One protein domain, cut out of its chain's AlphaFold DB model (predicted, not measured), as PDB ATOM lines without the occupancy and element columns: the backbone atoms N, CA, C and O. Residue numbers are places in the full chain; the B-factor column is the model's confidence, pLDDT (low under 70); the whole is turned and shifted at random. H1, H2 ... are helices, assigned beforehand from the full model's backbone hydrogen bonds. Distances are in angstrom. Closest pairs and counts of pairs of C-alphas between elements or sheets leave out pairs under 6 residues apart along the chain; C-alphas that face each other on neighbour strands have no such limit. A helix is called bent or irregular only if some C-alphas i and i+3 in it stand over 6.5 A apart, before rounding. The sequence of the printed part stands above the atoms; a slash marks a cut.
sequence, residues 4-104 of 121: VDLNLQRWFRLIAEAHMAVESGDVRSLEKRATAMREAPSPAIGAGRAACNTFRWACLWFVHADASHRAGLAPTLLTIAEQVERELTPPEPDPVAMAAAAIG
ATOM      1  N   VAL A   4      15.498  30.801 -27.186       66.62
ATOM      2  CA  VAL A   4      15.842  31.741 -26.107       66.62
ATOM      3  C   VAL A   4      17.354  31.980 -26.054       66.62
ATOM      4  O   VAL A   4      17.783  33.135 -26.026       66.62
ATOM      5  N   ASP A   5      18.161  30.920 -26.164       71.25
ATOM      6  CA  ASP A   5      19.630  31.008 -26.174       71.25
ATOM      7  C   ASP A   5      20.137  31.843 -27.359       71.25
ATOM      8  O   ASP A   5      21.020  32.690 -27.216       71.25
ATOM      9  N   LEU A   6      19.537  31.644 -28.539       77.44
ATOM     10  CA  LEU A   6      19.850  32.419 -29.742       77.44
ATOM     11  C   LEU A   6      19.533  33.904 -29.568       77.44
ATOM     12  O   LEU A   6      20.268  34.753 -30.072       77.44
ATOM     13  N   ASN A   7      18.434  34.229 -28.887       82.25
ATOM     14  CA  ASN A   7      18.061  35.612 -28.650       82.25
ATOM     15  C   ASN A   7      19.033  36.285 -27.672       82.25
ATOM     16  O   ASN A   7      19.568  37.345 -27.984       82.25
ATOM     17  N   LEU A   8      19.342  35.641 -26.544       84.25
ATOM     18  CA  LEU A   8      20.309  36.150 -25.564       84.25
ATOM     19  C   LEU A   8      21.689  36.394 -26.188       84.25
ATOM     20  O   LEU A   8      22.252  37.477 -26.036       84.25
ATOM     21  N   GLN A   9      22.197  35.447 -26.982       86.50
ATOM     22  CA  GLN A   9      23.472  35.605 -27.692       86.50
ATOM     23  C   GLN A   9      23.492  36.827 -28.621       86.50
ATOM     24  O   GLN A   9      24.518  37.498 -28.736       86.50
ATOM     25  N   ARG A  10      22.374  37.142 -29.290       89.69
ATOM     26  CA  ARG A  10      22.281  38.338 -30.145       89.69
ATOM     27  C   ARG A  10      22.428  39.623 -29.332       89.69
ATOM     28  O   ARG A  10      23.099  40.541 -29.798       89.69
ATOM     29  N   TRP A  11      21.850  39.669 -28.133       90.50
ATOM     30  CA  TRP A  11      21.957  40.820 -27.240       90.50
ATOM     31  C   TRP A  11      23.359  40.976 -26.650       90.50
ATOM     32  O   TRP A  11      23.930  42.055 -26.776       90.50
ATOM     33  N   PHE A  12      23.972  39.908 -26.129       91.62
ATOM     34  CA  PHE A  12      25.367  39.961 -25.664       91.62
ATOM     35  C   PHE A  12      26.334  40.374 -26.776       91.62
ATOM     36  O   PHE A  12      27.273  41.136 -26.557       91.62
ATOM     37  N   ARG A  13      26.077  39.938 -28.012       94.12
ATOM     38  CA  ARG A  13      26.878  40.364 -29.158       94.12
ATOM     39  C   ARG A  13      26.698  41.844 -29.497       94.12
ATOM     40  O   ARG A  13      27.674  42.487 -29.868       94.12
ATOM     41  N   LEU A  14      25.483  42.383 -29.382       95.00
ATOM     42  CA  LEU A  14      25.246  43.820 -29.546       95.00
ATOM     43  C   LEU A  14      26.007  44.629 -28.483       95.00
ATOM     44  O   LEU A  14      26.608  45.642 -28.828       95.00
ATOM     45  N   ILE A  15      26.023  44.158 -27.233       95.44
ATOM     46  CA  ILE A  15      26.801  44.758 -26.138       95.44
ATOM     47  C   ILE A  15      28.288  44.785 -26.503       95.44
ATOM     48  O   ILE A  15      28.878  45.859 -26.569       95.44
ATOM     49  N   ALA A  16      28.875  43.641 -26.861       96.31
ATOM     50  CA  ALA A  16      30.284  43.568 -27.246       96.31
ATOM     51  C   ALA A  16      30.635  44.502 -28.423       96.31
ATOM     52  O   ALA A  16      31.668  45.167 -28.416       96.31
ATOM     53  N   GLU A  17      29.764  44.594 -29.433       97.25
ATOM     54  CA  GLU A  17      29.972  45.496 -30.570       97.25
ATOM     55  C   GLU A  17      29.839  46.981 -30.185       97.25
ATOM     56  O   GLU A  17      30.506  47.816 -30.795       97.25
ATOM     57  N   ALA A  18      29.058  47.318 -29.154       97.06
ATOM     58  CA  ALA A  18      29.003  48.670 -28.603       97.06
ATOM     59  C   ALA A  18      30.308  49.050 -27.887       97.06
ATOM     60  O   ALA A  18      30.835  50.133 -28.136       97.06
ATOM     61  N   HIS A  19      30.868  48.145 -27.076       97.38
ATOM     62  CA  HIS A  19      32.176  48.346 -26.441       97.38
ATOM     63  C   HIS A  19      33.278  48.563 -27.485       97.38
ATOM     64  O   HIS A  19      33.972  49.577 -27.451       97.38
ATOM     65  N   MET A  20      33.365  47.681 -28.487       96.69
ATOM     66  CA  MET A  20      34.352  47.824 -29.563       96.69
ATOM     67  C   MET A  20      34.191  49.135 -30.340       96.69
ATOM     68  O   MET A  20      35.188  49.748 -30.723       96.69
ATOM     69  N   ALA A  21      32.956  49.582 -30.587       96.25
ATOM     70  CA  ALA A  21      32.704  50.836 -31.293       96.25
ATOM     71  C   ALA A  21      33.144  52.065 -30.483       96.25
ATOM     72  O   ALA A  21      33.626  53.035 -31.068       96.25
ATOM     73  N   VAL A  22      33.007  52.025 -29.154       96.50
ATOM     74  CA  VAL A  22      33.506  53.077 -28.257       96.50
ATOM     75  C   VAL A  22      35.034  53.086 -28.213       96.50
ATOM     76  O   VAL A  22      35.633  54.152 -28.324       96.50
ATOM     77  N   GLU A  23      35.668  51.919 -28.100       95.44
ATOM     78  CA  GLU A  23      37.128  51.798 -27.993       95.44
ATOM     79  C   GLU A  23      37.859  52.155 -29.292       95.44
ATOM     80  O   GLU A  23      38.880  52.839 -29.275       95.44
ATOM     81  N   SER A  24      37.344  51.685 -30.431       93.94
ATOM     82  CA  SER A  24      38.007  51.831 -31.734       93.94
ATOM     83  C   SER A  24      37.522  53.028 -32.552       93.94
ATOM     84  O   SER A  24      38.186  53.437 -33.502       93.94
ATOM     85  N   GLY A  25      36.334  53.557 -32.242       91.38
ATOM     86  CA  GLY A  25      35.632  54.534 -33.073       91.38
ATOM     87  C   GLY A  25      35.013  53.960 -34.361       91.38
ATOM     88  O   GLY A  25      34.292  54.690 -35.054       91.38
ATOM     89  N   ASP A  26      35.245  52.681 -34.694       93.81
ATOM     90  CA  ASP A  26      34.624  52.006 -35.841       93.81
ATOM     91  C   ASP A  26      33.217  51.515 -35.482       93.81
ATOM     92  O   ASP A  26      33.022  50.592 -34.694       93.81
ATOM     93  N   VAL A  27      32.216  52.127 -36.109       95.12
ATOM     94  CA  VAL A  27      30.798  51.858 -35.846       95.12
ATOM     95  C   VAL A  27      30.166  50.872 -36.828       95.12
ATOM     96  O   VAL A  27      29.006  50.514 -36.648       95.12
ATOM     97  N   ARG A  28      30.888  50.393 -37.853       94.50
ATOM     98  CA  ARG A  28      30.294  49.603 -38.953       94.50
ATOM     99  C   ARG A  28      29.662  48.293 -38.484       94.50
ATOM    100  O   ARG A  28      28.577  47.924 -38.935       94.50
ATOM    101  N   SER A  29      30.336  47.581 -37.579       94.38
ATOM    102  CA  SER A  29      29.810  46.338 -36.998       94.38
ATOM    103  C   SER A  29      28.566  46.617 -36.157       94.38
ATOM    104  O   SER A  29      27.516  46.019 -36.405       94.38
ATOM    105  N   LEU A  30      28.669  47.603 -35.259       95.94
ATOM    106  CA  LEU A  30      27.574  48.032 -34.395       95.94
ATOM    107  C   LEU A  30      26.346  48.461 -35.204       95.94
ATOM    108  O   LEU A  30      25.237  48.069 -34.859       95.94
ATOM    109  N   GLU A  31      26.526  49.208 -36.296       95.31
ATOM    110  CA  GLU A  31      25.437  49.657 -37.169       95.31
ATOM    111  C   GLU A  31      24.697  48.453 -37.752       95.31
ATOM    112  O   GLU A  31      23.498  48.281 -37.525       95.31
ATOM    113  N   LYS A  32      25.432  47.549 -38.412       94.31
ATOM    114  CA  LYS A  32      24.872  46.327 -38.999       94.31
ATOM    115  C   LYS A  32      24.070  45.522 -37.973       94.31
ATOM    116  O   LYS A  32      22.992  45.008 -38.289       94.31
ATOM    117  N   ARG A  33      24.586  45.385 -36.750       93.81
ATOM    118  CA  ARG A  33      23.939  44.613 -35.684       93.81
ATOM    119  C   ARG A  33      22.739  45.331 -35.096       93.81
ATOM    120  O   ARG A  33      21.688  44.712 -34.977       93.81
ATOM    121  N   ALA A  34      22.862  46.610 -34.764       92.62
ATOM    122  CA  ALA A  34      21.777  47.407 -34.208       92.62
ATOM    123  C   ALA A  34      20.582  47.470 -35.174       92.62
ATOM    124  O   ALA A  34      19.433  47.338 -34.742       92.62
ATOM    125  N   THR A  35      20.832  47.565 -36.486       91.94
ATOM    126  CA  THR A  35      19.787  47.465 -37.515       91.94
ATOM    127  C   THR A  35      19.127  46.087 -37.521       91.94
ATOM    128  O   THR A  35      17.901  46.012 -37.474       91.94
ATOM    129  N   ALA A  36      19.904  44.996 -37.511       90.38
ATOM    130  CA  ALA A  36      19.361  43.633 -37.455       90.38
ATOM    131  C   ALA A  36      18.552  43.365 -36.170       90.38
ATOM    132  O   ALA A  36      17.627  42.557 -36.159       90.38
ATOM    133  N   MET A  37      18.874  44.071 -35.086       88.06
ATOM    134  CA  MET A  37      18.180  43.976 -33.804       88.06
ATOM    135  C   MET A  37      16.838  44.720 -33.777       88.06
ATOM    136  O   MET A  37      16.095  44.563 -32.808       88.06
ATOM    137  N   ARG A  38      16.475  45.509 -34.803       81.44
ATOM    138  CA  ARG A  38      15.174  46.212 -34.867       81.44
ATOM    139  C   ARG A  38      13.975  45.268 -34.774       81.44
ATOM    140  O   ARG A  38      12.988  45.609 -34.127       81.44
ATOM    141  N   GLU A  39      14.096  44.081 -35.353       80.06
ATOM    142  CA  GLU A  39      13.043  43.057 -35.351       80.06
ATOM    143  C   GLU A  39      13.287  41.957 -34.307       80.06
ATOM    144  O   GLU A  39      12.460  41.064 -34.132       80.06
ATOM    145  N   ALA A  40      14.412  42.012 -33.585       79.88
ATOM    146  CA  ALA A  40      14.713  41.028 -32.557       79.88
ATOM    147  C   ALA A  40      13.794  41.223 -31.335       79.88
ATOM    148  O   ALA A  40      13.667  42.349 -30.835       79.88
ATOM    149  N   PRO A  41      13.174  40.149 -30.815       77.50
ATOM    150  CA  PRO A  41      12.391  40.231 -29.593       77.50
ATOM    151  C   PRO A  41      13.297  40.546 -28.398       77.50
ATOM    152  O   PRO A  41      14.416  40.041 -28.285       77.50
ATOM    153  N   SER A  42      12.818  41.367 -27.466       78.25
ATOM    154  CA  SER A  42      13.530  41.592 -26.205       78.25
ATOM    155  C   SER A  42      13.448  40.324 -25.335       78.25
ATOM    156  O   SER A  42      12.340  39.838 -25.111       78.25
ATOM    157  N   PRO A  43      14.575  39.777 -24.851       67.56
ATOM    158  CA  PRO A  43      14.623  38.544 -24.063       67.56
ATOM    159  C   PRO A  43      14.052  38.715 -22.652       67.56
ATOM    160  O   PRO A  43      13.601  37.738 -22.066       67.56
ATOM    161  N   ALA A  44      14.045  39.934 -22.104       63.69
ATOM    162  CA  ALA A  44      13.594  40.190 -20.742       63.69
ATOM    163  C   ALA A  44      12.078  40.455 -20.660       63.69
ATOM    164  O   ALA A  44      11.529  41.281 -21.395       63.69
ATOM    165  N   ILE A  45      11.407  39.787 -19.716       54.69
ATOM    166  CA  ILE A  45      10.033  40.084 -19.282       54.69
ATOM    167  C   ILE A  45      10.130  41.046 -18.084       54.69
ATOM    168  O   ILE A  45      10.871  40.780 -17.145       54.69
ATOM    169  N   GLY A  46       9.389  42.159 -18.093       59.69
ATOM    170  CA  GLY A  46       9.420  43.159 -17.010       59.69
ATOM    171  C   GLY A  46      10.391  44.320 -17.265       59.69
ATOM    172  O   GLY A  46      10.508  44.779 -18.401       59.69
ATOM    173  N   ALA A  47      11.056  44.820 -16.213       53.75
ATOM    174  CA  ALA A  47      11.881  46.038 -16.257       53.75
ATOM    175  C   ALA A  47      12.990  45.987 -17.326       53.75
ATOM    176  O   ALA A  47      13.208  46.979 -18.024       53.75
ATOM    177  N   GLY A  48      13.589  44.811 -17.556       70.00
ATOM    178  CA  GLY A  48      14.679  44.699 -18.523       70.00
ATOM    179  C   GLY A  48      14.285  44.754 -19.993       70.00
ATOM    180  O   GLY A  48      15.119  44.969 -20.874       70.00
ATOM    181  N   ARG A  49      12.981  44.672 -20.293       80.06
ATOM    182  CA  ARG A  49      12.476  44.955 -21.642       80.06
ATOM    183  C   ARG A  49      12.727  46.410 -22.033       80.06
ATOM    184  O   ARG A  49      13.043  46.691 -23.191       80.06
ATOM    185  N   ALA A  50      12.553  47.330 -21.083       82.56
ATOM    186  CA  ALA A  50      12.750  48.752 -21.319       82.56
ATOM    187  C   ALA A  50      14.232  49.059 -21.551       82.56
ATOM    188  O   ALA A  50      14.547  49.710 -22.543       82.56
ATOM    189  N   ALA A  51      15.134  48.523 -20.723       85.75
ATOM    190  CA  ALA A  51      16.571  48.726 -20.897       85.75
ATOM    191  C   ALA A  51      17.073  48.169 -22.236       85.75
ATOM    192  O   ALA A  51      17.756  48.881 -22.966       85.75
ATOM    193  N   CYS A  52      16.654  46.955 -22.625       88.62
ATOM    194  CA  CYS A  52      16.990  46.376 -23.931       88.62
ATOM    195  C   CYS A  52      16.552  47.287 -25.092       88.62
ATOM    196  O   CYS A  52      17.319  47.560 -26.019       88.62
ATOM    197  N   ASN A  53      15.317  47.795 -25.051       88.75
ATOM    198  CA  ASN A  53      14.823  48.706 -26.083       88.75
ATOM    199  C   ASN A  53      15.597  50.026 -26.110       88.75
ATOM    200  O   ASN A  53      15.998  50.463 -27.190       88.75
ATOM    201  N   THR A  54      15.821  50.641 -24.948       90.12
ATOM    202  CA  THR A  54      16.608  51.872 -24.816       90.12
ATOM    203  C   THR A  54      18.016  51.675 -25.362       90.12
ATOM    204  O   THR A  54      18.477  52.489 -26.156       90.12
ATOM    205  N   PHE A  55      18.668  50.564 -25.018       94.12
ATOM    206  CA  PHE A  55      20.011  50.238 -25.478       94.12
ATOM    207  C   PHE A  55      20.094  50.140 -26.997       94.12
ATOM    208  O   PHE A  55      20.929  50.792 -27.615       94.12
ATOM    209  N   ARG A  56      19.175  49.401 -27.628       91.94
ATOM    210  CA  ARG A  56      19.142  49.279 -29.091       91.94
ATOM    211  C   ARG A  56      19.018  50.640 -29.778       91.94
ATOM    212  O   ARG A  56      19.686  50.882 -30.782       91.94
ATOM    213  N   TRP A  57      18.163  51.522 -29.261       92.19
ATOM    214  CA  TRP A  57      18.021  52.873 -29.805       92.19
ATOM    215  C   TRP A  57      19.257  53.736 -29.546       92.19
ATOM    216  O   TRP A  57      19.678  54.453 -30.451       92.19
ATOM    217  N   ALA A  58      19.885  53.607 -28.376       94.88
ATOM    218  CA  ALA A  58      21.148  54.269 -28.069       94.88
ATOM    219  C   ALA A  58      22.263  53.837 -29.033       94.88
ATOM    220  O   ALA A  58      22.974  54.695 -29.550       94.88
ATOM    221  N   CYS A  59      22.368  52.543 -29.365       96.00
ATOM    222  CA  CYS A  59      23.297  52.057 -30.388       96.00
ATOM    223  C   CYS A  59      23.026  52.709 -31.751       96.00
ATOM    224  O   CYS A  59      23.954  53.193 -32.392       96.00
ATOM    225  N   LEU A  60      21.761  52.760 -32.186       93.75
ATOM    226  CA  LEU A  60      21.384  53.378 -33.464       93.75
ATOM    227  C   LEU A  60      21.701  54.880 -33.503       93.75
ATOM    228  O   LEU A  60      22.155  55.387 -34.523       93.75
ATOM    229  N   TRP A  61      21.486  55.605 -32.409       93.56
ATOM    230  CA  TRP A  61      21.874  57.012 -32.330       93.56
ATOM    231  C   TRP A  61      23.390  57.189 -32.326       93.56
ATOM    232  O   TRP A  61      23.899  58.054 -33.032       93.56
ATOM    233  N   PHE A  62      24.114  56.341 -31.594       96.12
ATOM    234  CA  PHE A  62      25.570  56.392 -31.527       96.12
ATOM    235  C   PHE A  62      26.218  56.204 -32.903       96.12
ATOM    236  O   PHE A  62      27.123  56.957 -33.248       96.12
ATOM    237  N   VAL A  63      25.746  55.254 -33.718       95.75
ATOM    238  CA  VAL A  63      26.343  55.006 -35.045       95.75
ATOM    239  C   VAL A  63      26.108  56.130 -36.053       95.75
ATOM    240  O   VAL A  63      26.921  56.305 -36.958       95.75
ATOM    241  N   HIS A  64      25.036  56.908 -35.894       94.56
ATOM    242  CA  HIS A  64      24.726  58.041 -36.771       94.56
ATOM    243  C   HIS A  64      25.226  59.389 -36.233       94.56
ATOM    244  O   HIS A  64      25.183  60.385 -36.952       94.56
ATOM    245  N   ALA A  65      25.709  59.431 -34.990       94.44
ATOM    246  CA  ALA A  65      26.331  60.615 -34.425       94.44
ATOM    247  C   ALA A  65      27.711  60.866 -35.058       94.44
ATOM    248  O   ALA A  65      28.480  59.946 -35.366       94.44
ATOM    249  N   ASP A  66      28.066  62.139 -35.225       94.50
ATOM    250  CA  ASP A  66      29.428  62.504 -35.606       94.50
ATOM    251  C   ASP A  66      30.440  62.155 -34.495       94.50
ATOM    252  O   ASP A  66      30.092  61.721 -33.394       94.50
ATOM    253  N   ALA A  67      31.728  62.300 -34.805       89.94
ATOM    254  CA  ALA A  67      32.797  61.894 -33.899       89.94
ATOM    255  C   ALA A  67      32.806  62.672 -32.569       89.94
ATOM    256  O   ALA A  67      33.130  62.082 -31.537       89.94
ATOM    257  N   SER A  68      32.447  63.964 -32.563       90.38
ATOM    258  CA  SER A  68      32.477  64.766 -31.335       90.38
ATOM    259  C   SER A  68      31.312  64.401 -30.415       90.38
ATOM    260  O   SER A  68      31.512  64.216 -29.214       90.38
ATOM    261  N   HIS A  69      30.122  64.182 -30.975       93.44
ATOM    262  CA  HIS A  69      28.969  63.703 -30.216       93.44
ATOM    263  C   HIS A  69      29.162  62.273 -29.708       93.44
ATOM    264  O   HIS A  69      28.795  61.977 -28.571       93.44
ATOM    265  N   ARG A  70      29.787  61.386 -30.495       94.31
ATOM    266  CA  ARG A  70      30.096  60.018 -30.051       94.31
ATOM    267  C   ARG A  70      30.978  59.995 -28.808       94.31
ATOM    268  O   ARG A  70      30.675  59.246 -27.884       94.31
ATOM    269  N   ALA A  71      32.006  60.839 -28.743       90.69
ATOM    270  CA  ALA A  71      32.859  60.928 -27.559       90.69
ATOM    271  C   ALA A  71      32.063  61.313 -26.295       90.69
ATOM    272  O   ALA A  71      32.288  60.745 -25.230       90.69
ATOM    273  N   GLY A  72      31.092  62.227 -26.421       92.50
ATOM    274  CA  GLY A  72      30.215  62.620 -25.313       92.50
ATOM    275  C   GLY A  72      29.172  61.564 -24.928       92.50
ATOM    276  O   GLY A  72      28.817  61.453 -23.758       92.50
ATOM    277  N   LEU A  73      28.691  60.774 -25.890       92.88
ATOM    278  CA  LEU A  73      27.666  59.743 -25.677       92.88
ATOM    279  C   LEU A  73      28.234  58.392 -25.226       92.88
ATOM    280  O   LEU A  73      27.488  57.580 -24.677       92.88
ATOM    281  N   ALA A  74      29.527  58.141 -25.450       95.19
ATOM    282  CA  ALA A  74      30.177  56.873 -25.129       95.19
ATOM    283  C   ALA A  74      29.949  56.413 -23.674       95.19
ATOM    284  O   ALA A  74      29.510  55.276 -23.498       95.19
ATOM    285  N   PRO A  75      30.125  57.258 -22.634       96.00
ATOM    286  CA  PRO A  75      29.861  56.844 -21.255       96.00
ATOM    287  C   PRO A  75      28.410  56.401 -21.041       96.00
ATOM    288  O   PRO A  75      28.156  55.358 -20.448       96.00
ATOM    289  N   THR A  76      27.446  57.155 -21.580       94.12
ATOM    290  CA  THR A  76      26.018  56.834 -21.462       94.12
ATOM    291  C   THR A  76      25.670  55.529 -22.169       94.12
ATOM    292  O   THR A  76      24.910  54.729 -21.626       94.12
ATOM    293  N   LEU A  77      26.232  55.288 -23.358       95.88
ATOM    294  CA  LEU A  77      26.026  54.039 -24.086       95.88
ATOM    295  C   LEU A  77      26.504  52.834 -23.265       95.88
ATOM    296  O   LEU A  77      25.771  51.850 -23.167       95.88
ATOM    297  N   LEU A  78      27.686  52.930 -22.645       96.94
ATOM    298  CA  LEU A  78      28.248  51.851 -21.828       96.94
ATOM    299  C   LEU A  78      27.469  51.635 -20.524       96.94
ATOM    300  O   LEU A  78      27.188  50.495 -20.177       96.94
ATOM    301  N   THR A  79      27.000  52.694 -19.855       95.50
ATOM    302  CA  THR A  79      26.138  52.551 -18.665       95.50
ATOM    303  C   THR A  79      24.840  51.801 -18.976       95.50
ATOM    304  O   THR A  79      24.377  50.977 -18.186       95.50
ATOM    305  N   ILE A  80      24.227  52.068 -20.133       93.06
ATOM    306  CA  ILE A  80      23.023  51.341 -20.554       93.06
ATOM    307  C   ILE A  80      23.379  49.889 -20.909       93.06
ATOM    308  O   ILE A  80      22.609  48.986 -20.585       93.06
ATOM    309  N   ALA A  81      24.535  49.656 -21.540       94.31
ATOM    310  CA  ALA A  81      25.018  48.316 -21.868       94.31
ATOM    311  C   ALA A  81      25.191  47.448 -20.611       94.31
ATOM    312  O   ALA A  81      24.656  46.344 -20.564       94.31
ATOM    313  N   GLU A  82      25.834  47.982 -19.569       92.94
ATOM    314  CA  GLU A  82      26.000  47.318 -18.267       92.94
ATOM    315  C   GLU A  82      24.654  47.000 -17.607       92.94
ATOM    316  O   GLU A  82      24.461  45.925 -17.035       92.94
ATOM    317  N   GLN A  83      23.687  47.921 -17.686       90.25
ATOM    318  CA  GLN A  83      22.341  47.662 -17.178       90.25
ATOM    319  C   GLN A  83      21.692  46.481 -17.902       90.25
ATOM    320  O   GLN A  83      21.142  45.599 -17.245       90.25
ATOM    321  N   VAL A  84      21.774  46.454 -19.235       89.88
ATOM    322  CA  VAL A  84      21.250  45.343 -20.031       89.88
ATOM    323  C   VAL A  84      21.971  44.047 -19.673       89.88
ATOM    324  O   VAL A  84      21.311  43.047 -19.421       89.88
ATOM    325  N   GLU A  85      23.298  44.043 -19.585       89.88
ATOM    326  CA  GLU A  85      24.076  42.851 -19.235       89.88
ATOM    327  C   GLU A  85      23.644  42.247 -17.891       89.88
ATOM    328  O   GLU A  85      23.409  41.038 -17.805       89.88
ATOM    329  N   ARG A  86      23.445  43.085 -16.866       86.12
ATOM    330  CA  ARG A  86      22.942  42.648 -15.552       86.12
ATOM    331  C   ARG A  86      21.552  42.029 -15.614       86.12
ATOM    332  O   ARG A  86      21.267  41.106 -14.867       86.12
ATOM    333  N   GLU A  87      20.679  42.540 -16.472       84.75
ATOM    334  CA  GLU A  87      19.310  42.034 -16.603       84.75
ATOM    335  C   GLU A  87      19.208  40.775 -17.471       84.75
ATOM    336  O   GLU A  87      18.249  40.015 -17.339       84.75
ATOM    337  N   LEU A  88      20.171  40.560 -18.371       81.31
ATOM    338  CA  LEU A  88      20.262  39.353 -19.194       81.31
ATOM    339  C   LEU A  88      20.979  38.206 -18.484       81.31
ATOM    340  O   LEU A  88      20.771  37.046 -18.841       81.31
ATOM    341  N   THR A  89      21.828  38.527 -17.512       78.88
ATOM    342  CA  THR A  89      22.570  37.539 -16.733       78.88
ATOM    343  C   THR A  89      21.678  37.035 -15.598       78.88
ATOM    344  O   THR A  89      21.232  37.839 -14.777       78.88
ATOM    345  N   PRO A  90      21.378  35.724 -15.525       67.94
ATOM    346  CA  PRO A  90      20.668  35.166 -14.383       67.94
ATOM    347  C   PRO A  90      21.436  35.488 -13.095       67.94
ATOM    348  O   PRO A  90      22.668  35.413 -13.110       67.94
ATOM    349  N   PRO A  91      20.755  35.824 -11.984       65.94
ATOM    350  CA  PRO A  91      21.441  35.959 -10.707       65.94
ATOM    351  C   PRO A  91      22.176  34.654 -10.396       65.94
ATOM    352  O   PRO A  91      21.665  33.569 -10.699       65.94
ATOM    353  N   GLU A  92      23.368  34.758  -9.804       65.38
ATOM    354  CA  GLU A  92      24.054  33.573  -9.299       65.38
ATOM    355  C   GLU A  92      23.098  32.802  -8.385       65.38
ATOM    356  O   GLU A  92      22.374  33.412  -7.586       65.38
ATOM    357  N   PRO A  93      23.025  31.472  -8.532       64.12
ATOM    358  CA  PRO A  93      22.120  30.695  -7.717       64.12
ATOM    359  C   PRO A  93      22.561  30.824  -6.257       64.12
ATOM    360  O   PRO A  93      23.722  30.588  -5.927       64.12
ATOM    361  N   ASP A  94      21.633  31.231  -5.391       74.12
ATOM    362  CA  ASP A  94      21.911  31.402  -3.968       74.12
ATOM    363  C   ASP A  94      22.371  30.052  -3.382       74.12
ATOM    364  O   ASP A  94      21.585  29.097  -3.373       74.12
ATOM    365  N   PRO A  95      23.622  29.938  -2.893       71.69
ATOM    366  CA  PRO A  95      24.162  28.676  -2.398       71.69
ATOM    367  C   PRO A  95      23.387  28.147  -1.185       71.69
ATOM    368  O   PRO A  95      23.332  26.934  -0.982       71.69
ATOM    369  N   VAL A  96      22.743  29.021  -0.404       73.38
ATOM    370  CA  VAL A  96      21.882  28.640   0.723       73.38
ATOM    371  C   VAL A  96      20.559  28.068   0.213       73.38
ATOM    372  O   VAL A  96      20.106  27.038   0.711       73.38
ATOM    373  N   ALA A  97      19.968  28.674  -0.820       64.56
ATOM    374  CA  ALA A  97      18.765  28.148  -1.467       64.56
ATOM    375  C   ALA A  97      19.037  26.822  -2.198       64.56
ATOM    376  O   ALA A  97      18.217  25.906  -2.143       64.56
ATOM    377  N   MET A  98      20.208  26.684  -2.831       66.88
ATOM    378  CA  MET A  98      20.653  25.434  -3.451       66.88
ATOM    379  C   MET A  98      20.875  24.330  -2.416       66.88
ATOM    380  O   MET A  98      20.451  23.198  -2.634       66.88
ATOM    381  N   ALA A  99      21.504  24.651  -1.281       64.94
ATOM    382  CA  ALA A  99      21.687  23.704  -0.189       64.94
ATOM    383  C   ALA A  99      20.336  23.273   0.407       64.94
ATOM    384  O   ALA A  99      20.115  22.084   0.602       64.94
ATOM    385  N   ALA A 100      19.400  24.201   0.624       58.09
ATOM    386  CA  ALA A 100      18.057  23.882   1.110       58.09
ATOM    387  C   ALA A 100      17.269  22.986   0.135       58.09
ATOM    388  O   ALA A 100      16.618  22.039   0.570       58.09
ATOM    389  N   ALA A 101      17.374  23.233  -1.176       58.12
ATOM    390  CA  ALA A 101      16.754  22.396  -2.206       58.12
ATOM    391  C   ALA A 101      17.384  20.993  -2.294       58.12
ATOM    392  O   ALA A 101      16.677  20.022  -2.536       58.12
ATOM    393  N   ALA A 102      18.695  20.869  -2.057       58.41
ATOM    394  CA  ALA A 102      19.395  19.584  -2.046       58.41
ATOM    395  C   ALA A 102      19.113  18.740  -0.786       58.41
ATOM    396  O   ALA A 102      19.336  17.532  -0.796       58.41
ATOM    397  N   ILE A 103      18.637  19.364   0.298       60.94
ATOM    398  CA  ILE A 103      18.306  18.694   1.567       60.94
ATOM    399  C   ILE A 103      16.813  18.300   1.623       60.94
ATOM    400  O   ILE A 103      16.430  17.457   2.431       60.94
ATOM    401  N   GLY A 104      15.969  18.861   0.751       46.69
ATOM    402  CA  GLY A 104      14.529  18.599   0.692       46.69
ATOM    403  C   GLY A 104      14.103  17.705  -0.473       46.69
ATOM    404  O   GLY A 104      13.442  18.178  -1.393       46.69
TER     405      GLY A 104
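This is residues 4 to 104 of the 121 residues of an uncharacterized protein of Brevundimonas vancanneytii (UniProt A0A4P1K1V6). Four helices, H1 to H4, make a compact up-and-down bundle, each running against the one before it in the chain, and a thin tail ending in the short helix H5 sticks out from it. H1, H2, H3 and H4 stand round in a ring, each touching the next and H4 touching H1, while residues 90 to 104 stand free and make the great length. The printed part has 101 residues, with five named helices in the order H1 H2 H3 H4 H5 and no named strand, and its class is all helix. The whole is loose, with a radius of gyration of the C-alphas of 16.2 A, and spans 59 by 26 by 21 A; the body without the free tail spans 36 by 21 by 17 A.

Begin with H4, residues 67 to 88, the longest helix by residues with 22: find C-alpha 67 at (32.797, 61.894, -33.899) and go 29.7 A to C-alpha 88. H4 is irregular, with C-alphas 72 and 75 lying 7.1 A apart, and has a kink of 45 degrees near residue 74. H3, residues 47 to 64, is 27.0 A long. H1, residues 4 to 24, runs 30.4 A from C-alpha 4 at (15.842, 31.741, -26.107). H2, residues 28 to 39, measures 18.8 A and is only just irregular: C-alphas 36 and 39 are 6.7 A apart. H5, residues 95 to 103, covers 12.2 A and ends with C-alpha 103 at (18.306, 18.694, 1.567).

Start in the bundle at H4. It touches H3 in a helical hairpin, a shallow tilt of 23 degrees, opposite ways; the closest C-alphas, of Gly 48 and Glu 87, are 5.7 A apart. H4 also touches H1, at a shallow tilt of 28 degrees, closest at the C-alphas of Ile 15 and Ala 81, 5.8 A. H1 and H2 form a hairpin at a shallow tilt of 32 degrees; the closest C-alphas, of Glu 17 and Leu 30, are 5.2 A apart. H2 and H3 form another, at a steep tilt of 42 degrees; H3 touches H2 with residues 56 to 63 alone, closest at the C-alphas of Glu 31 and Val 63, 5.8 A. H1 and H3 are close but not clearly touching, and H2 and H4 are apart. H5 touches no helix. Each O i to N i+4 pair is within hydrogen-bond range in H1 and H5; the counts are 7 of 8 in H2, 12 of 14 in H3 and 16 of 18 in H4.

The two farthest C-alphas, of Ser 68 and Gly 104, are 59.0 A apart. The printed part has no cut and no long link. Mean pLDDT of the printed part is 84.9, with residue 4, residues 43 to 47, 90 to 93 and 97 to 104 under 70.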